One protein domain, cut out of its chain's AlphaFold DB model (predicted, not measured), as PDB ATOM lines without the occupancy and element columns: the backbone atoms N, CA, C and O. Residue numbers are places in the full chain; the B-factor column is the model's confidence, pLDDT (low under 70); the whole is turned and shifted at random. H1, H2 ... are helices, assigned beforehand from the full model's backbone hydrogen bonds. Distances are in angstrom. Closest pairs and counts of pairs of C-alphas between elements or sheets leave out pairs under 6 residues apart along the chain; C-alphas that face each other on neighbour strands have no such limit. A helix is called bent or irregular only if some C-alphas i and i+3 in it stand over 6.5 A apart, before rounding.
ATOM      1  N   ASN A   7      32.395 -80.153 -77.706       86.44
ATOM      2  CA  ASN A   7      32.469 -81.606 -77.861       86.44
ATOM      3  C   ASN A   7      31.330 -82.184 -78.720       86.44
ATOM      4  O   ASN A   7      31.540 -83.161 -79.432       86.44
ATOM      5  N   GLU A   8      30.132 -81.598 -78.664       88.19
ATOM      6  CA  GLU A   8      28.981 -82.037 -79.460       88.19
ATOM      7  C   GLU A   8      29.176 -81.682 -80.935       88.19
ATOM      8  O   GLU A   8      28.936 -82.507 -81.808       88.19
ATOM      9  N   ILE A   9      29.695 -80.486 -81.222       89.25
ATOM     10  CA  ILE A   9      29.908 -80.011 -82.597       89.25
ATOM     11  C   ILE A   9      31.044 -80.775 -83.268       89.25
ATOM     12  O   ILE A   9      30.938 -81.179 -84.422       89.25
ATOM     13  N   VAL A  10      32.135 -80.996 -82.539       90.88
ATOM     14  CA  VAL A  10      33.296 -81.722 -83.050       90.88
ATOM     15  C   VAL A  10      32.927 -83.164 -83.427       90.88
ATOM     16  O   VAL A  10      33.414 -83.668 -84.439       90.88
ATOM     17  N   ARG A  11      32.013 -83.815 -82.690       89.88
ATOM     18  CA  ARG A  11      31.504 -85.154 -83.040       89.88
ATOM     19  C   ARG A  11      30.777 -85.185 -84.382       89.88
ATOM     20  O   ARG A  11      30.886 -86.177 -85.100       89.88
ATOM     21  N   LEU A  12      30.118 -84.094 -84.778       91.38
ATOM     22  CA  LEU A  12      29.415 -84.027 -86.063       91.38
ATOM     23  C   LEU A  12      30.357 -84.154 -87.263       91.38
ATOM     24  O   LEU A  12      29.941 -84.684 -88.287       91.38
ATOM     25  N   PHE A  13      31.631 -83.762 -87.135       90.38
ATOM     26  CA  PHE A  13      32.634 -84.010 -88.180       90.38
ATOM     27  C   PHE A  13      32.907 -85.506 -88.399       90.38
ATOM     28  O   PHE A  13      33.411 -85.892 -89.448       90.38
ATOM     29  N   ASN A  14      32.610 -86.356 -87.416       87.12
ATOM     30  CA  ASN A  14      32.753 -87.803 -87.532       87.12
ATOM     31  C   ASN A  14      31.433 -88.496 -87.910       87.12
ATOM     32  O   ASN A  14      31.439 -89.483 -88.639       87.12
ATOM     33  N   GLU A  15      30.311 -87.997 -87.391       87.56
ATOM     34  CA  GLU A  15      29.004 -88.658 -87.475       87.56
ATOM     35  C   GLU A  15      28.174 -88.213 -88.688       87.56
ATOM     36  O   GLU A  15      27.315 -88.959 -89.158       87.56
ATOM     37  N   CYS A  16      28.425 -87.012 -89.219       83.31
ATOM     38  CA  CYS A  16      27.664 -86.443 -90.323       83.31
ATOM     39  C   CYS A  16      28.515 -86.355 -91.595       83.31
ATOM     40  O   CYS A  16      29.532 -85.672 -91.638       83.31
ATOM     41  N   ASN A  17      28.048 -86.980 -92.678       81.25
ATOM     42  CA  ASN A  17      28.699 -86.881 -93.989       81.25
ATOM     43  C   ASN A  17      28.300 -85.609 -94.768       81.25
ATOM     44  O   ASN A  17      28.824 -85.365 -95.854       81.25
ATOM     45  N   ASN A  18      27.378 -84.793 -94.243       89.12
ATOM     46  CA  ASN A  18      26.887 -83.586 -94.904       89.12
ATOM     47  C   ASN A  18      27.596 -82.336 -94.357       89.12
ATOM     48  O   ASN A  18      27.219 -81.795 -93.317       89.12
ATOM     49  N   GLY A  19      28.600 -81.851 -95.093       92.38
ATOM     50  CA  GLY A  19      29.385 -80.679 -94.697       92.38
ATOM     51  C   GLY A  19      28.557 -79.405 -94.518       92.38
ATOM     52  O   GLY A  19      28.854 -78.615 -93.626       92.38
ATOM     53  N   SER A  20      27.486 -79.215 -95.296       92.94
ATOM     54  CA  SER A  20      26.615 -78.038 -95.181       92.94
ATOM     55  C   SER A  20      25.833 -78.021 -93.867       92.94
ATOM     56  O   SER A  20      25.699 -76.971 -93.244       92.94
ATOM     57  N   MET A  21      25.359 -79.185 -93.410       92.94
ATOM     58  CA  MET A  21      24.694 -79.296 -92.107       92.94
ATOM     59  C   MET A  21      25.659 -78.987 -90.962       92.94
ATOM     60  O   MET A  21      25.327 -78.202 -90.075       92.94
ATOM     61  N   VAL A  22      26.872 -79.552 -91.009       95.06
ATOM     62  CA  VAL A  22      27.894 -79.283 -89.986       95.06
ATOM     63  C   VAL A  22      28.299 -77.806 -89.994       95.06
ATOM     64  O   VAL A  22      28.461 -77.223 -88.926       95.06
ATOM     65  N   ALA A  23      28.391 -77.169 -91.167       96.00
ATOM     66  CA  ALA A  23      28.652 -75.734 -91.275       96.00
ATOM     67  C   ALA A  23      27.564 -74.890 -90.602       96.00
ATOM     68  O   ALA A  23      27.904 -73.966 -89.868       96.00
ATOM     69  N   GLY A  24      26.281 -75.233 -90.770       93.56
ATOM     70  CA  GLY A  24      25.186 -74.561 -90.062       93.56
ATOM     71  C   GLY A  24      25.322 -74.677 -88.541       93.56
ATOM     72  O   GLY A  24      25.232 -73.684 -87.825       93.56
ATOM     73  N   THR A  25      25.654 -75.868 -88.038       94.06
ATOM     74  CA  THR A  25      25.871 -76.071 -86.598       94.06
ATOM     75  C   THR A  25      27.102 -75.333 -86.064       94.06
ATOM     76  O   THR A  25      27.075 -74.787 -84.961       94.06
ATOM     77  N   VAL A  26      28.190 -75.283 -86.838       95.19
ATOM     78  CA  VAL A  26      29.365 -74.473 -86.497       95.19
ATOM     79  C   VAL A  26      29.017 -72.985 -86.523       95.19
ATOM     80  O   VAL A  26      29.446 -72.272 -85.620       95.19
ATOM     81  N   SER A  27      28.217 -72.527 -87.493       94.69
ATOM     82  CA  SER A  27      27.728 -71.146 -87.569       94.69
ATOM     83  C   SER A  27      26.989 -70.758 -86.285       94.69
ATOM     84  O   SER A  27      27.355 -69.777 -85.640       94.69
ATOM     85  N   ASP A  28      26.051 -71.595 -85.829       92.38
ATOM     86  CA  ASP A  28      25.321 -71.384 -84.573       92.38
ATOM     87  C   ASP A  28      26.243 -71.320 -83.346       92.38
ATOM     88  O   ASP A  28      26.018 -70.525 -82.429       92.38
ATOM     89  N   PHE A  29      27.295 -72.139 -83.318       92.31
ATOM     90  CA  PHE A  29      28.278 -72.137 -82.235       92.31
ATOM     91  C   PHE A  29      29.112 -70.859 -82.198       92.31
ATOM     92  O   PHE A  29      29.288 -70.264 -81.133       92.31
ATOM     93  N   VAL A  30      29.625 -70.432 -83.355       92.50
ATOM     94  CA  VAL A  30      30.456 -69.225 -83.461       92.50
ATOM     95  C   VAL A  30      29.627 -67.939 -83.434       92.50
ATOM     96  O   VAL A  30      30.186 -66.854 -83.264       92.50
ATOM     97  N   ASN A  31      28.298 -68.046 -83.525       90.06
ATOM     98  CA  ASN A  31      27.337 -66.970 -83.301       90.06
ATOM     99  C   ASN A  31      27.134 -66.680 -81.800       90.06
ATOM    100  O   ASN A  31      26.036 -66.720 -81.236       90.06
ATOM    101  N   SER A  32      28.242 -66.409 -81.116       81.31
ATOM    102  CA  SER A  32      28.280 -66.016 -79.713       81.31
ATOM    103  C   SER A  32      29.489 -65.124 -79.474       81.31
ATOM    104  O   SER A  32      30.591 -65.462 -79.888       81.31
ATOM    105  N   TYR A  33      29.320 -64.031 -78.728       71.56
ATOM    106  CA  TYR A  33      30.428 -63.148 -78.335       71.56
ATOM    107  C   TYR A  33      31.508 -63.844 -77.483       71.56
ATOM    108  O   TYR A  33      32.602 -63.318 -77.323       71.56
ATOM    109  N   SER A  34      31.201 -65.016 -76.924       81.31
ATOM    110  CA  SER A  34      32.065 -65.765 -76.006       81.31
ATOM    111  C   SER A  34      32.195 -67.247 -76.372       81.31
ATOM    112  O   SER A  34      32.313 -68.094 -75.487       81.31
ATOM    113  N   PHE A  35      32.109 -67.598 -77.662       86.81
ATOM    114  CA  PHE A  35      32.299 -68.994 -78.070       86.81
ATOM    115  C   PHE A  35      33.701 -69.502 -77.694       86.81
ATOM    116  O   PHE A  35      34.703 -68.785 -77.781       86.81
ATOM    117  N   ASP A  36      33.775 -70.763 -77.275       88.56
ATOM    118  CA  ASP A  36      35.006 -71.356 -76.760       88.56
ATOM    119  C   ASP A  36      35.862 -71.942 -77.892       88.56
ATOM    120  O   ASP A  36      35.866 -73.148 -78.150       88.56
ATOM    121  N   SER A  37      36.583 -71.069 -78.601       89.94
ATOM    122  CA  SER A  37      37.506 -71.478 -79.674       89.94
ATOM    123  C   SER A  37      38.612 -72.424 -79.184       89.94
ATOM    124  O   SER A  37      39.003 -73.342 -79.905       89.94
ATOM    125  N   ALA A  38      39.107 -72.229 -77.958       89.38
ATOM    126  CA  ALA A  38      40.149 -73.066 -77.370       89.38
ATOM    127  C   ALA A  38      39.604 -74.451 -76.998       89.38
ATOM    128  O   ALA A  38      40.235 -75.462 -77.308       89.38
ATOM    129  N   GLY A  39      38.411 -74.501 -76.401       91.81
ATOM    130  CA  GLY A  39      37.679 -75.736 -76.145       91.81
ATOM    131  C   GLY A  39      37.379 -76.499 -77.427       91.81
ATOM    132  O   GLY A  39      37.622 -77.698 -77.473       91.81
ATOM    133  N   PHE A  40      36.960 -75.824 -78.506       94.88
ATOM    134  CA  PHE A  40      36.761 -76.477 -79.806       94.88
ATOM    135  C   PHE A  40      38.024 -77.199 -80.285       94.88
ATOM    136  O   PHE A  40      37.974 -78.380 -80.624       94.88
ATOM    137  N   VAL A  41      39.168 -76.509 -80.282       94.94
ATOM    138  CA  VAL A  41      40.444 -77.100 -80.711       94.94
ATOM    139  C   VAL A  41      40.836 -78.267 -79.809       94.94
ATOM    140  O   VAL A  41      41.194 -79.325 -80.316       94.94
ATOM    141  N   LYS A  42      40.707 -78.116 -78.486       95.31
ATOM    142  CA  LYS A  42      40.982 -79.190 -77.524       95.31
ATOM    143  C   LYS A  42      40.135 -80.437 -77.796       95.31
ATOM    144  O   LYS A  42      40.665 -81.545 -77.798       95.31
ATOM    145  N   GLU A  43      38.841 -80.266 -78.044       96.06
ATOM    146  CA  GLU A  43      37.933 -81.379 -78.335       96.06
ATOM    147  C   GLU A  43      38.223 -82.018 -79.703       96.06
ATOM    148  O   GLU A  43      38.112 -83.237 -79.840       96.06
ATOM    149  N   MET A  44      38.649 -81.232 -80.703       96.81
ATOM    150  CA  MET A  44      39.070 -81.743 -82.015       96.81
ATOM    151  C   MET A  44      40.351 -82.584 -81.925       96.81
ATOM    152  O   MET A  44      40.428 -83.639 -82.548       96.81
ATOM    153  N   ILE A  45      41.319 -82.182 -81.094       96.00
ATOM    154  CA  ILE A  45      42.539 -82.964 -80.815       96.00
ATOM    155  C   ILE A  45      42.202 -84.345 -80.230       96.00
ATOM    156  O   ILE A  45      42.892 -85.323 -80.507       96.00
ATOM    157  N   ALA A  46      41.127 -84.447 -79.444       94.94
ATOM    158  CA  ALA A  46      40.691 -85.706 -78.844       94.94
ATOM    159  C   ALA A  46      39.948 -86.644 -79.822       94.94
ATOM    160  O   ALA A  46      39.628 -87.775 -79.454       94.94
ATOM    161  N   GLN A  47      39.653 -86.205 -81.052       94.81
ATOM    162  CA  GLN A  47      38.955 -87.035 -82.039       94.81
ATOM    163  C   GLN A  47      39.866 -88.082 -82.689       94.81
ATOM    164  O   GLN A  47      41.087 -87.937 -82.684       94.81
ATOM    165  N   PRO A  48      39.307 -89.120 -83.337       94.81
ATOM    166  CA  PRO A  48      40.091 -90.024 -84.173       94.81
ATOM    167  C   PRO A  48      40.868 -89.280 -85.273       94.81
ATOM    168  O   PRO A  48      40.369 -88.311 -85.851       94.81
ATOM    169  N   LYS A  49      42.055 -89.787 -85.650       94.81
ATOM    170  CA  LYS A  49      42.915 -89.174 -86.687       94.81
ATOM    171  C   LYS A  49      42.170 -88.869 -87.993       94.81
ATOM    172  O   LYS A  49      42.412 -87.834 -88.604       94.81
ATOM    173  N   LYS A  50      41.232 -89.730 -88.405       94.19
ATOM    174  CA  LYS A  50      40.394 -89.516 -89.600       94.19
ATOM    175  C   LYS A  50      39.630 -88.186 -89.537       94.19
ATOM    176  O   LYS A  50      39.625 -87.441 -90.511       94.19
ATOM    177  N   THR A  51      39.017 -87.884 -88.396       95.25
ATOM    178  CA  THR A  51      38.256 -86.648 -88.161       95.25
ATOM    179  C   THR A  51      39.181 -85.439 -88.105       95.25
ATOM    180  O   THR A  51      38.892 -84.417 -88.722       95.25
ATOM    181  N   GLN A  52      40.337 -85.575 -87.451       96.50
ATOM    182  CA  GLN A  52      41.353 -84.521 -87.420       96.50
ATOM    183  C   GLN A  52      41.854 -84.181 -88.831       96.50
ATOM    184  O   GLN A  52      41.965 -83.008 -89.185       96.50
ATOM    185  N   ILE A  53      42.099 -85.189 -89.676       95.94
ATOM    186  CA  ILE A  53      42.501 -85.009 -91.080       95.94
ATOM    187  C   ILE A  53      41.387 -84.328 -91.885       95.94
ATOM    188  O   ILE A  53      41.669 -83.395 -92.633       95.94
ATOM    189  N   LEU A  54      40.129 -84.747 -91.715       95.75
ATOM    190  CA  LEU A  54      38.976 -84.122 -92.373       95.75
ATOM    191  C   LEU A  54      38.871 -82.629 -92.030       95.75
ATOM    192  O   LEU A  54      38.738 -81.781 -92.917       95.75
ATOM    193  N   PHE A  55      38.975 -82.297 -90.743       97.44
ATOM    194  CA  PHE A  55      38.941 -80.913 -90.288       97.44
ATOM    195  C   PHE A  55      40.156 -80.117 -90.778       97.44
ATOM    196  O   PHE A  55      40.013 -78.972 -91.200       97.44
ATOM    197  N   THR A  56      41.337 -80.735 -90.813       97.75
ATOM    198  CA  THR A  56      42.559 -80.116 -91.347       97.75
ATOM    199  C   THR A  56      42.422 -79.771 -92.824       97.75
ATOM    200  O   THR A  56      42.709 -78.643 -93.220       97.75
ATOM    201  N   ASN A  57      41.911 -80.696 -93.638       97.00
ATOM    202  CA  ASN A  57      41.614 -80.414 -95.038       97.00
ATOM    203  C   ASN A  57      40.592 -79.278 -95.162       97.00
ATOM    204  O   ASN A  57      40.804 -78.353 -95.940       97.00
ATOM    205  N   THR A  58      39.530 -79.301 -94.351       97.44
ATOM    206  CA  THR A  58      38.517 -78.233 -94.317       97.44
ATOM    207  C   THR A  58      39.152 -76.874 -94.010       97.44
ATOM    208  O   THR A  58      38.848 -75.888 -94.677       97.44
ATOM    209  N   CYS A  59      40.088 -76.821 -93.059       98.25
ATOM    210  CA  CYS A  59      40.849 -75.617 -92.733       98.25
ATOM    211  C   CYS A  59      41.648 -75.101 -93.939       98.25
ATOM    212  O   CYS A  59      41.596 -73.912 -94.237       98.25
ATOM    213  N   PHE A  60      42.347 -75.971 -94.671       97.81
ATOM    214  CA  PHE A  60      43.108 -75.559 -95.855       97.81
ATOM    215  C   PHE A  60      42.217 -75.103 -97.018       97.81
ATOM    216  O   PHE A  60      42.528 -74.102 -97.665       97.81
ATOM    217  N   VAL A  61      41.076 -75.763 -97.246       97.19
ATOM    218  CA  VAL A  61      40.074 -75.309 -98.228       97.19
ATOM    219  C   VAL A  61      39.491 -73.949 -97.819       97.19
ATOM    220  O   VAL A  61      39.301 -73.077 -98.668       97.19
ATOM    221  N   TRP A  62      39.285 -73.714 -96.520       98.00
ATOM    222  CA  TRP A  62      38.862 -72.415 -95.992       98.00
ATOM    223  C   TRP A  62      39.894 -71.306 -96.238       98.00
ATOM    224  O   TRP A  62      39.518 -70.224 -96.690       98.00
ATOM    225  N   ILE A  63      41.190 -71.570 -96.020       98.00
ATOM    226  CA  ILE A  63      42.269 -70.620 -96.348       98.00
ATOM    227  C   ILE A  63      42.241 -70.251 -97.837       98.00
ATOM    228  O   ILE A  63      42.275 -69.068 -98.185       98.00
ATOM    229  N   ASP A  64      42.130 -71.248 -98.721       96.31
ATOM    230  CA  ASP A  64      42.056 -71.008-100.164       96.31
ATOM    231  C   ASP A  64      40.824 -70.167-100.544       96.31
ATOM    232  O   ASP A  64      40.937 -69.185-101.289       96.31
ATOM    233  N   LYS A  65      39.660 -70.483 -99.954       96.19
ATOM    234  CA  LYS A  65      38.410 -69.738-100.144       96.19
ATOM    235  C   LYS A  65      38.531 -68.283 -99.706       96.19
ATOM    236  O   LYS A  65      38.119 -67.406-100.463       96.19
ATOM    237  N   LEU A  66      39.069 -68.013 -98.519       97.00
ATOM    238  CA  LEU A  66      39.200 -66.652 -97.997       97.00
ATOM    239  C   LEU A  66      40.159 -65.801 -98.837       97.00
ATOM    240  O   LEU A  66      39.823 -64.661 -99.151       97.00
ATOM    241  N   SER A  67      41.297 -66.354 -99.274       96.88
ATOM    242  CA  SER A  67      42.193 -65.649-100.204       96.88
ATOM    243  C   SER A  67      41.493 -65.331-101.531       96.88
ATOM    244  O   SER A  67      41.659 -64.242-102.078       96.88
ATOM    245  N   ARG A  68      40.656 -66.242-102.047       94.88
ATOM    246  CA  ARG A  68      39.836 -65.957-103.233       94.88
ATOM    247  C   ARG A  68      38.839 -64.822-102.976       94.88
ATOM    248  O   ARG A  68      38.746 -63.925-103.804       94.88
ATOM    249  N   LEU A  69      38.146 -64.819-101.834       95.31
ATOM    250  CA  LEU A  69      37.228 -63.730-101.472       95.31
ATOM    251  C   LEU A  69      37.943 -62.377-101.351       95.31
ATOM    252  O   LEU A  69      37.351 -61.372-101.727       95.31
ATOM    253  N   LEU A  70      39.198 -62.343-100.882       96.75
ATOM    254  CA  LEU A  70      40.014 -61.124-100.895       96.75
ATOM    255  C   LEU A  70      40.239 -60.624-102.328       96.75
ATOM    256  O   LEU A  70      39.999 -59.460-102.622       96.75
ATOM    257  N   LYS A  71      40.680 -61.515-103.226       95.56
ATOM    258  CA  LYS A  71      40.978 -61.180-104.631       95.56
ATOM    259  C   LYS A  71      39.744 -60.740-105.419       95.56
ATOM    260  O   LYS A  71      39.874 -59.959-106.352       95.56
ATOM    261  N   GLU A  72      38.574 -61.263-105.064       95.19
ATOM    262  CA  GLU A  72      37.281 -60.909-105.661       95.19
ATOM    263  C   GLU A  72      36.635 -59.671-105.015       95.19
ATOM    264  O   GLU A  72      35.538 -59.299-105.421       95.19
ATOM    265  N   ASP A  73      37.264 -59.062-104.002       95.69
ATOM    266  CA  ASP A  73      36.705 -57.955-103.209       95.69
ATOM    267  C   ASP A  73      35.343 -58.295-102.556       95.69
ATOM    268  O   ASP A  73      34.400 -57.510-102.514       95.69
ATOM    269  N   ARG A  74      35.210 -59.533-102.049       94.00
ATOM    270  CA  ARG A  74      33.978 -60.091-101.448       94.00
ATOM    271  C   ARG A  74      34.063 -60.240 -99.930       94.00
ATOM    272  O   ARG A  74      33.712 -61.282 -99.352       94.00
ATOM    273  N   TYR A  75      34.505 -59.183 -99.272       95.38
ATOM    274  CA  TYR A  75      34.656 -59.082 -97.824       95.38
ATOM    275  C   TYR A  75      34.244 -57.682 -97.348       95.38
ATOM    276  O   TYR A  75      33.971 -56.805 -98.159       95.38
ATOM    277  N   ASP A  76      34.155 -57.486 -96.038       94.00
ATOM    278  CA  ASP A  76      34.042 -56.156 -95.441       94.00
ATOM    279  C   ASP A  76      34.898 -56.078 -94.174       94.00
ATOM    280  O   ASP A  76      35.574 -57.044 -93.808       94.00
ATOM    281  N   GLU A  77      34.883 -54.932 -93.492       92.50
ATOM    282  CA  GLU A  77      35.705 -54.703 -92.301       92.50
ATOM    283  C   GLU A  77      35.529 -55.799 -91.233       92.50
ATOM    284  O   GLU A  77      36.502 -56.178 -90.587       92.50
ATOM    285  N   ARG A  78      34.342 -56.416 -91.118       93.31
ATOM    286  CA  ARG A  78      34.043 -57.448 -90.108       93.31
ATOM    287  C   ARG A  78      34.765 -58.769 -90.342       93.31
ATOM    288  O   ARG A  78      34.840 -59.559 -89.409       93.31
ATOM    289  N   ASN A  79      35.237 -59.051 -91.559       94.81
ATOM    290  CA  ASN A  79      36.047 -60.241 -91.852       94.81
ATOM    291  C   ASN A  79      37.374 -59.939 -92.561       94.81
ATOM    292  O   ASN A  79      38.035 -60.862 -93.047       94.81
ATOM    293  N   LYS A  80      37.760 -58.663 -92.634       95.25
ATOM    294  CA  LYS A  80      38.968 -58.196 -93.317       95.25
ATOM    295  C   LYS A  80      40.227 -58.856 -92.779       95.25
ATOM    296  O   LYS A  80      41.016 -59.395 -93.551       95.25
ATOM    297  N   TYR A  81      40.354 -58.908 -91.452       93.81
ATOM    298  CA  TYR A  81      41.478 -59.571 -90.800       93.81
ATOM    299  C   TYR A  81      41.614 -61.020 -91.278       93.81
ATOM    300  O   TYR A  81      42.692 -61.431 -91.695       93.81
ATOM    301  N   SER A  82      40.515 -61.780 -91.295       95.00
ATOM    302  CA  SER A  82      40.490 -63.156 -91.796       95.00
ATOM    303  C   SER A  82      40.978 -63.305 -93.230       95.00
ATOM    304  O   SER A  82      41.784 -64.194 -93.502       95.00
ATOM    305  N   VAL A  83      40.469 -62.488 -94.155       96.56
ATOM    306  CA  VAL A  83      40.773 -62.656 -95.582       96.56
ATOM    307  C   VAL A  83      42.208 -62.255 -95.917       96.56
ATOM    308  O   VAL A  83      42.882 -62.982 -96.644       96.56
ATOM    309  N   GLU A  84      42.715 -61.173 -95.323       95.94
ATOM    310  CA  GLU A  84      44.112 -60.746 -95.471       95.94
ATOM    311  C   GLU A  84      45.070 -61.781 -94.878       95.94
ATOM    312  O   GLU A  84      46.100 -62.121 -95.463       95.94
ATOM    313  N   THR A  85      44.703 -62.317 -93.720       95.31
ATOM    314  CA  THR A  85      45.474 -63.329 -93.009       95.31
ATOM    315  C   THR A  85      45.541 -64.640 -93.792       95.31
ATOM    316  O   THR A  85      46.620 -65.200 -93.990       95.31
ATOM    317  N   ALA A  86      44.406 -65.106 -94.316       96.62
ATOM    318  CA  ALA A  86      44.359 -66.291 -95.161       96.62
ATOM    319  C   ALA A  86      45.159 -66.115 -96.461       96.62
ATOM    320  O   ALA A  86      45.832 -67.049 -96.894       96.62
ATOM    321  N   ASP A  87      45.145 -64.925 -97.066       97.31
ATOM    322  CA  ASP A  87      45.961 -64.637 -98.249       97.31
ATOM    323  C   ASP A  87      47.466 -64.666 -97.947       97.31
ATOM    324  O   ASP A  87      48.235 -65.230 -98.730       97.31
ATOM    325  N   LYS A  88      47.889 -64.153 -96.784       96.31
ATOM    326  CA  LYS A  88      49.276 -64.290 -96.311       96.31
ATOM    327  C   LYS A  88      49.657 -65.754 -96.102       96.31
ATOM    328  O   LYS A  88      50.686 -66.169 -96.627       96.31
ATOM    329  N   ILE A  89      48.822 -66.550 -95.420       96.56
ATOM    330  CA  ILE A  89      49.061 -67.997 -95.257       96.56
ATOM    331  C   ILE A  89      49.186 -68.673 -96.627       96.56
ATOM    332  O   ILE A  89      50.115 -69.444 -96.847       96.56
ATOM    333  N   LYS A  90      48.280 -68.383 -97.568       96.62
ATOM    334  CA  LYS A  90      48.324 -68.977 -98.909       96.62
ATOM    335  C   LYS A  90      49.621 -68.649 -99.642       96.62
ATOM    336  O   LYS A  90      50.220 -69.548-100.224       96.62
ATOM    337  N   LYS A  91      50.062 -67.390 -99.611       96.88
ATOM    338  CA  LYS A  91      51.340 -66.970-100.209       96.88
ATOM    339  C   LYS A  91      52.531 -67.653 -99.540       96.88
ATOM    340  O   LYS A  91      53.439 -68.081-100.238       96.88
ATOM    341  N   LEU A  92      52.493 -67.777 -98.215       96.19
ATOM    342  CA  LEU A  92      53.544 -68.407 -97.421       96.19
ATOM    343  C   LEU A  92      53.674 -69.910 -97.716       96.19
ATOM    344  O   LEU A  92      54.781 -70.416 -97.862       96.19
ATOM    345  N   LEU A  93      52.551 -70.625 -97.820       96.38
ATOM    346  CA  LEU A  93      52.543 -72.062 -98.107       96.38
ATOM    347  C   LEU A  93      52.765 -72.386 -99.591       96.38
ATOM    348  O   LEU A  93      53.235 -73.481 -99.907       96.38
ATOM    349  N   GLY A  94      52.406 -71.469-100.495       95.38
ATOM    350  CA  GLY A  94      52.607 -71.603-101.936       95.38
ATOM    351  C   GLY A  94      52.101 -72.939-102.488       95.38
ATOM    352  O   GLY A  94      50.961 -73.344-102.247       95.38
ATOM    353  N   GLU A  95      52.983 -73.646-103.196       94.62
ATOM    354  CA  GLU A  95      52.704 -74.930-103.852       94.62
ATOM    355  C   GLU A  95      52.181 -76.014-102.895       94.62
ATOM    356  O   GLU A  95      51.386 -76.863-103.303       94.62
ATOM    357  N   LYS A  96      52.559 -75.980-101.607       95.56
ATOM    358  CA  LYS A  96      52.089 -76.969-100.621       95.56
ATOM    359  C   LYS A  96      50.580 -76.880-100.432       95.56
ATOM    360  O   LYS A  96      49.883 -77.892-100.491       95.56
ATOM    361  N   LEU A  97      50.060 -75.660-100.274       95.25
ATOM    362  CA  LEU A  97      48.619 -75.455-100.168       95.25
ATOM    363  C   LEU A  97      47.920 -75.828-101.476       95.25
ATOM    364  O   LEU A  97      46.843 -76.425-101.446       95.25
ATOM    365  N   GLU A  98      48.523 -75.516-102.626       92.81
ATOM    366  CA  GLU A  98      47.951 -75.879-103.922       92.81
ATOM    367  C   GLU A  98      47.824 -77.386-104.100       92.81
ATOM    368  O   GLU A  98      46.792 -77.840-104.587       92.81
ATOM    369  N   LYS A  99      48.820 -78.158-103.664       94.00
ATOM    370  CA  LYS A  99      48.794 -79.620-103.703       94.00
ATOM    371  C   LYS A  99      47.706 -80.200-102.797       94.00
ATOM    372  O   LYS A  99      46.925 -81.031-103.260       94.00
ATOM    373  N   ILE A 100      47.597 -79.723-101.553       93.56
ATOM    374  CA  ILE A 100      46.547 -80.148-100.605       93.56
ATOM    375  C   ILE A 100      45.155 -79.850-101.176       93.56
ATOM    376  O   ILE A 100      44.233 -80.666-101.075       93.56
ATOM    377  N   THR A 101      45.002 -78.677-101.794       93.50
ATOM    378  CA  THR A 101      43.700 -78.180-102.248       93.50
ATOM    379  C   THR A 101      43.351 -78.542-103.693       93.50
ATOM    380  O   THR A 101      42.215 -78.325-104.113       93.50
ATOM    381  N   ALA A 102      44.278 -79.137-104.452       90.38
ATOM    382  CA  ALA A 102      44.129 -79.410-105.884       90.38
ATOM    383  C   ALA A 102      42.856 -80.196-106.211       90.38
ATOM    384  O   ALA A 102      42.128 -79.838-107.135       90.38
ATOM    385  N   LYS A 103      42.546 -81.219-105.405       87.88
ATOM    386  CA  LYS A 103      41.364 -82.076-105.586       87.88
ATOM    387  C   LYS A 103      40.025 -81.357-105.373       87.88
ATOM    388  O   LYS A 103      38.987 -81.931-105.672       87.88
ATOM    389  N   GLU A 120      34.420 -81.238 -97.241       94.88
ATOM    390  CA  GLU A 120      35.196 -80.010 -97.045       94.88
ATOM    391  C   GLU A 120      34.709 -78.864 -97.941       94.88
ATOM    392  O   GLU A 120      34.631 -77.718 -97.495       94.88
ATOM    393  N   LEU A 121      34.329 -79.175 -99.185       92.25
ATOM    394  CA  LEU A 121      33.752 -78.211-100.125       92.25
ATOM    395  C   LEU A 121      32.358 -77.764 -99.688       92.25
ATOM    396  O   LEU A 121      32.107 -76.563 -99.615       92.25
ATOM    397  N   MET A 122      31.475 -78.715 -99.363       92.56
ATOM    398  CA  MET A 122      30.123 -78.412 -98.878       92.56
ATOM    399  C   MET A 122      30.163 -77.533 -97.624       92.56
ATOM    400  O   MET A 122      29.460 -76.521 -97.544       92.56
ATOM    401  N   PHE A 123      31.032 -77.890 -96.676       95.69
ATOM    402  CA  PHE A 123      31.248 -77.137 -95.450       95.69
ATOM    403  C   PHE A 123      31.747 -75.721 -95.749       95.69
ATOM    404  O   PHE A 123      31.122 -74.742 -95.343       95.69
ATOM    405  N   THR A 124      32.856 -75.605 -96.488       95.62
ATOM    406  CA  THR A 124      33.509 -74.318 -96.783       95.62
ATOM    407  C   THR A 124      32.550 -73.365 -97.481       95.62
ATOM    408  O   THR A 124      32.490 -72.180 -97.161       95.62
ATOM    409  N   GLU A 125      31.791 -73.865 -98.448       92.88
ATOM    410  CA  GLU A 125      30.943 -73.025 -99.283       92.88
ATOM    411  C   GLU A 125      29.697 -72.567 -98.539       92.88
ATOM    412  O   GLU A 125      29.333 -71.396 -98.654       92.88
ATOM    413  N   SER A 126      29.131 -73.427 -97.689       94.56
ATOM    414  CA  SER A 126      28.067 -73.042 -96.759       94.56
ATOM    415  C   SER A 126      28.562 -71.989 -95.764       94.56
ATOM    416  O   SER A 126      28.006 -70.895 -95.713       94.56
ATOM    417  N   MET A 127      29.686 -72.241 -95.082       96.81
ATOM    418  CA  MET A 127      30.275 -71.298 -94.122       96.81
ATOM    419  C   MET A 127      30.665 -69.957 -94.775       96.81
ATOM    420  O   MET A 127      30.584 -68.902 -94.153       96.81
ATOM    421  N   SER A 128      31.051 -69.952 -96.055       95.31
ATOM    422  CA  SER A 128      31.416 -68.723 -96.780       95.31
ATOM    423  C   SER A 128      30.233 -67.812 -97.124       95.31
ATOM    424  O   SER A 128      30.443 -66.654 -97.504       95.31
ATOM    425  N   ARG A 129      29.002 -68.325 -97.009       94.31
ATOM    426  CA  ARG A 129      27.753 -67.575 -97.207       94.31
ATOM    427  C   ARG A 129      27.211 -66.985 -95.907       94.31
ATOM    428  O   ARG A 129      26.341 -66.123 -95.968       94.31
ATOM    429  N   GLU A 130      27.744 -67.407 -94.762       96.00
ATOM    430  CA  GLU A 130      27.377 -66.876 -93.451       96.00
ATOM    431  C   GLU A 130      27.752 -65.401 -93.299       96.00
ATOM    432  O   GLU A 130      28.566 -64.851 -94.047       96.00
ATOM    433  N   HIS A 131      27.190 -64.752 -92.284       95.00
ATOM    434  CA  HIS A 131      27.522 -63.368 -91.964       95.00
ATOM    435  C   HIS A 131      29.032 -63.189 -91.712       95.00
ATOM    436  O   HIS A 131      29.680 -64.045 -91.109       95.00
ATOM    437  N   LYS A 132      29.609 -62.052 -92.131       94.69
ATOM    438  CA  LYS A 132      31.066 -61.816 -92.097       94.69
ATOM    439  C   LYS A 132      31.681 -61.971 -90.705       94.69
ATOM    440  O   LYS A 132      32.721 -62.609 -90.574       94.69
ATOM    441  N   THR A 133      30.989 -61.522 -89.661       93.75
ATOM    442  CA  THR A 133      31.402 -61.752 -88.266       93.75
ATOM    443  C   THR A 133      31.535 -63.244 -87.929       93.75
ATOM    444  O   THR A 133      32.476 -63.634 -87.251       93.75
ATOM    445  N   LEU A 134      30.649 -64.106 -88.439       94.94
ATOM    446  CA  LEU A 134      30.706 -65.553 -88.194       94.94
ATOM    447  C   LEU A 134      31.857 -66.200 -88.966       94.94
ATOM    448  O   LEU A 134      32.562 -67.048 -88.426       94.94
ATOM    449  N   GLN A 135      32.110 -65.742 -90.197       96.12
ATOM    450  CA  GLN A 135      33.299 -66.138 -90.964       96.12
ATOM    451  C   GLN A 135      34.583 -65.780 -90.200       96.12
ATOM    452  O   GLN A 135      35.511 -66.590 -90.114       96.12
ATOM    453  N   GLN A 136      34.624 -64.583 -89.611       94.31
ATOM    454  CA  GLN A 136      35.737 -64.081 -88.809       94.31
ATOM    455  C   GLN A 136      35.935 -64.905 -87.523       94.31
ATOM    456  O   GLN A 136      37.061 -65.317 -87.228       94.31
ATOM    457  N   SER A 137      34.848 -65.232 -86.815       94.44
ATOM    458  CA  SER A 137      34.857 -66.100 -85.630       94.44
ATOM    459  C   SER A 137      35.325 -67.521 -85.955       94.44
ATOM    460  O   SER A 137      36.243 -68.026 -85.309       94.44
ATOM    461  N   PHE A 138      34.780 -68.156 -86.997       96.25
ATOM    462  CA  PHE A 138      35.212 -69.493 -87.418       96.25
ATOM    463  C   PHE A 138      36.686 -69.517 -87.832       96.25
ATOM    464  O   PHE A 138      37.425 -70.427 -87.460       96.25
ATOM    465  N   SER A 139      37.156 -68.478 -88.523       96.31
ATOM    466  CA  SER A 139      38.569 -68.382 -88.902       96.31
ATOM    467  C   SER A 139      39.507 -68.367 -87.698       96.31
ATOM    468  O   SER A 139      40.614 -68.881 -87.801       96.31
ATOM    469  N   SER A 140      39.075 -67.852 -86.540       93.56
ATOM    470  CA  SER A 140      39.893 -67.937 -85.324       93.56
ATOM    471  C   SER A 140      40.132 -69.393 -84.895       93.56
ATOM    472  O   SER A 140      41.234 -69.729 -84.471       93.56
ATOM    473  N   ILE A 141      39.143 -70.282 -85.071       95.50
ATOM    474  CA  ILE A 141      39.291 -71.726 -84.824       95.50
ATOM    475  C   ILE A 141      40.284 -72.313 -85.825       95.50
ATOM    476  O   ILE A 141      41.203 -73.025 -85.425       95.50
ATOM    477  N   VAL A 142      40.136 -71.970 -87.109       97.25
ATOM    478  CA  VAL A 142      41.030 -72.430 -88.181       97.25
ATOM    479  C   VAL A 142      42.478 -72.029 -87.903       97.25
ATOM    480  O   VAL A 142      43.366 -72.875 -87.943       97.25
ATOM    481  N   PHE A 143      42.737 -70.768 -87.555       94.62
ATOM    482  CA  PHE A 143      44.096 -70.296 -87.282       94.62
ATOM    483  C   PHE A 143      44.708 -70.972 -86.051       94.62
ATOM    484  O   PHE A 143      45.876 -71.360 -86.094       94.62
ATOM    485  N   ARG A 144      43.927 -71.189 -84.979       93.44
ATOM    486  CA  ARG A 144      44.390 -71.968 -83.815       93.44
ATOM    487  C   ARG A 144      44.742 -73.398 -84.202       93.44
ATOM    488  O   ARG A 144      45.791 -73.885 -83.796       93.44
ATOM    489  N   TRP A 145      43.883 -74.048 -84.985       96.00
ATOM    490  CA  TRP A 145      44.103 -75.414 -85.446       96.00
ATOM    491  C   TRP A 145      45.402 -75.537 -86.247       96.00
ATOM    492  O   TRP A 145      46.246 -76.368 -85.922       96.00
ATOM    493  N   LEU A 146      45.613 -74.656 -87.229       94.94
ATOM    494  CA  LEU A 146      46.800 -74.688 -88.089       94.94
ATOM    495  C   LEU A 146      48.122 -74.543 -87.317       94.94
ATOM    496  O   LEU A 146      49.141 -75.064 -87.764       94.94
ATOM    497  N   ILE A 147      48.124 -73.881 -86.158       90.38
ATOM    498  CA  ILE A 147      49.322 -73.709 -85.319       90.38
ATOM    499  C   ILE A 147      49.632 -74.950 -84.480       90.38
ATOM    500  O   ILE A 147      50.805 -75.261 -84.278       90.38
ATOM    501  N   VAL A 148      48.610 -75.650 -83.982       92.25
ATOM    502  CA  VAL A 148      48.805 -76.843 -83.133       92.25
ATOM    503  C   VAL A 148      49.054 -78.112 -83.944       92.25
ATOM    504  O   VAL A 148      49.472 -79.118 -83.386       92.25
ATOM    505  N   LEU A 149      48.829 -78.081 -85.263       92.12
ATOM    506  CA  LEU A 149      48.996 -79.232 -86.159       92.12
ATOM    507  C   LEU A 149      50.369 -79.911 -86.061       92.12
ATOM    508  O   LEU A 149      50.438 -81.137 -86.129       92.12
ATOM    509  N   LYS A 150      51.446 -79.138 -85.884       91.38
ATOM    510  CA  LYS A 150      52.803 -79.680 -85.723       91.38
ATOM    511  C   LYS A 150      52.964 -80.578 -84.492       91.38
ATOM    512  O   LYS A 150      53.859 -81.412 -84.477       91.38
ATOM    513  N   ASP A 151      52.090 -80.430 -83.496       91.38
ATOM    514  CA  ASP A 151      52.121 -81.196 -82.249       91.38
ATOM    515  C   ASP A 151      51.259 -82.480 -82.330       91.38
ATOM    516  O   ASP A 151      51.208 -83.245 -81.369       91.38
ATOM    517  N   LEU A 152      50.552 -82.722 -83.450       89.12
ATOM    518  CA  LEU A 152      49.559 -83.805 -83.588       89.12
ATOM    519  C   LEU A 152      50.015 -85.007 -84.431       89.12
ATOM    520  O   LEU A 152      49.282 -85.995 -84.510       89.12
ATOM    521  N   GLU A 153      51.181 -84.934 -85.081       85.50
ATOM    522  CA  GLU A 153      51.769 -86.025 -85.884       85.50
ATOM    523  C   GLU A 153      50.749 -86.732 -86.815       85.50
ATOM    524  O   GLU A 153      50.614 -87.965 -86.850       85.50
ATOM    525  N   LEU A 154      49.960 -85.940 -87.555       88.88
ATOM    526  CA  LEU A 154      48.924 -86.460 -88.459       88.88
ATOM    527  C   LEU A 154      49.508 -86.959 -89.779       88.88
ATOM    528  O   LEU A 154      49.191 -88.065 -90.217       88.88
ATOM    529  N   ASN A 155      50.346 -86.136 -90.404       90.88
ATOM    530  CA  ASN A 155      51.231 -86.488 -91.505       90.88
ATOM    531  C   ASN A 155      52.336 -85.420 -91.627       90.88
ATOM    532  O   ASN A 155      52.251 -84.343 -91.028       90.88
ATOM    533  N   GLU A 156      53.374 -85.733 -92.399       91.75
ATOM    534  CA  GLU A 156      54.539 -84.862 -92.588       91.75
ATOM    535  C   GLU A 156      54.172 -83.528 -93.261       91.75
ATOM    536  O   GLU A 156      54.583 -82.469 -92.793       91.75
ATOM    537  N   GLU A 157      53.311 -83.558 -94.283       93.56
ATOM    538  CA  GLU A 157      52.904 -82.367 -95.045       93.56
ATOM    539  C   GLU A 157      52.171 -81.330 -94.168       93.56
ATOM    540  O   GLU A 157      52.442 -80.130 -94.246       93.56
ATOM    541  N   PHE A 158      51.281 -81.773 -93.278       94.56
ATOM    542  CA  PHE A 158      50.557 -80.907 -92.340       94.56
ATOM    543  C   PHE A 158      51.473 -80.359 -91.249       94.56
ATOM    544  O   PHE A 158      51.355 -79.189 -90.875       94.56
ATOM    545  N   THR A 159      52.396 -81.189 -90.762       93.31
ATOM    546  CA  THR A 159      53.386 -80.807 -89.748       93.31
ATOM    547  C   THR A 159      54.306 -79.711 -90.282       93.31
ATOM    548  O   THR A 159      54.565 -78.715 -89.602       93.31
ATOM    549  N   GLU A 160      54.742 -79.844 -91.533       93.69
ATOM    550  CA  GLU A 160      55.567 -78.852 -92.211       93.69
ATOM    551  C   GLU A 160      54.802 -77.540 -92.435       93.69
ATOM    552  O   GLU A 160      55.299 -76.474 -92.071       93.69
ATOM    553  N   CYS A 161      53.562 -77.602 -92.942       94.94
ATOM    554  CA  CYS A 161      52.723 -76.411 -93.116       94.94
ATOM    555  C   CYS A 161      52.531 -75.658 -91.791       94.94
ATOM    556  O   CYS A 161      52.664 -74.437 -91.736       94.94
ATOM    557  N   SER A 162      52.254 -76.389 -90.711       94.25
ATOM    558  CA  SER A 162      52.102 -75.825 -89.369       94.25
ATOM    559  C   SER A 162      53.387 -75.183 -88.846       94.25
ATOM    560  O   SER A 162      53.346 -74.101 -88.260       94.25
ATOM    561  N   SER A 163      54.539 -75.805 -89.103       93.00
ATOM    562  CA  SER A 163      55.847 -75.270 -88.713       93.00
ATOM    563  C   SER A 163      56.173 -73.973 -89.454       93.00
ATOM    564  O   SER A 163      56.607 -73.009 -88.825       93.00
ATOM    565  N   ILE A 164      55.886 -73.916 -90.759       94.12
ATOM    566  CA  ILE A 164      56.035 -72.705 -91.577       94.12
ATOM    567  C   ILE A 164      55.140 -71.584 -91.028       94.12
ATOM    568  O   ILE A 164      55.631 -70.498 -90.727       94.12
ATOM    569  N   ILE A 165      53.847 -71.858 -90.816       92.62
ATOM    570  CA  ILE A 165      52.897 -70.879 -90.261       92.62
ATOM    571  C   ILE A 165      53.371 -70.385 -88.888       92.62
ATOM    572  O   ILE A 165      53.403 -69.184 -88.642       92.62
ATOM    573  N   GLY A 166      53.773 -71.292 -87.998       88.06
ATOM    574  CA  GLY A 166      54.209 -70.945 -86.645       88.06
ATOM    575  C   GLY A 166      55.538 -70.184 -86.572       88.06
ATOM    576  O   GLY A 166      55.845 -69.647 -85.510       88.06
ATOM    577  N   SER A 167      56.326 -70.149 -87.652       86.88
ATOM    578  CA  SER A 167      57.543 -69.330 -87.734       86.88
ATOM    579  C   SER A 167      57.256 -67.862 -88.071       86.88
ATOM    580  O   SER A 167      58.000 -66.987 -87.636       86.88
ATOM    581  N   GLU A 168      56.159 -67.601 -88.784       83.94
ATOM    582  CA  GLU A 168      55.757 -66.263 -89.237       83.94
ATOM    583  C   GLU A 168      54.742 -65.608 -88.287       83.94
ATOM    584  O   GLU A 168      54.748 -64.394 -88.083       83.94
ATOM    585  N   PHE A 169      53.857 -66.406 -87.685       80.75
ATOM    586  CA  PHE A 169      52.742 -65.911 -86.883       80.75
ATOM    587  C   PHE A 169      52.916 -66.240 -85.396       80.75
ATOM    588  O   PHE A 169      53.111 -67.393 -85.008       80.75
TER     589      PHE A 169
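What this domain is: This is residues 7 to 103 and 120 to 169 of the 179 residues of an uncharacterized protein of Clostridiales bacterium (UniProt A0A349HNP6). A long helix, H4, runs through the middle of a body of helices and is crossed by H5, H6 and H8. The hairpin of H1 and H2 lies to one side, H7 packs on H2 and H4, and H9 packs on H5 and H8. The 147 printed residues hold nine named helices, H1 to H9 along the chain, and no named strand: all helix, mostly crossed. The whole is compact, with a radius of gyration of the C-alphas of 14.0 A and spans of 35 by 34 by 29 A.

Where its parts are: Find C-alpha 7 at (32.469, -81.606, -77.861), where H1, residues 7 to 15, begins. H2 holds residues 19 to 30, H3 37 to 45. H4, residues 49 to 71, runs 33.3 A; H5, residues 77 to 93, 24.9 A. H6 holds residues 95 to 103, H7 120 to 127. H8, residues 132 to 151, runs 30.3 A. H9, residues 156 to 168, ends at C-alpha 168 (55.757, -66.263, -89.237). H5 and H6 are irregular, with C-alphas 78 and 81 7.8 A apart and 100 and 103 7.4 A; H8 only just, with 147 and 150 6.9 A apart.

How they stand to each other: Start at H4, the hub, touching six helices. Its closest C-alphas to H7 are Thr 58 and Glu 120, 4.7 A. In H2, H3, H4 and H7 every O i to N i+4 pair is within hydrogen-bond range; in H1 2 of 5 are, beside 5 of 6 O i to N i+3 pairs, in H5 11 of 13, H6 4 of 5, H8 13 of 16, H9 8 of 9.

The domain as a whole: Residues 104 to 119 are cut out, a gap of 10.7 A between C-alphas 103 and 120. No link printed whole is long; no printed residue is under 70 in pLDDT.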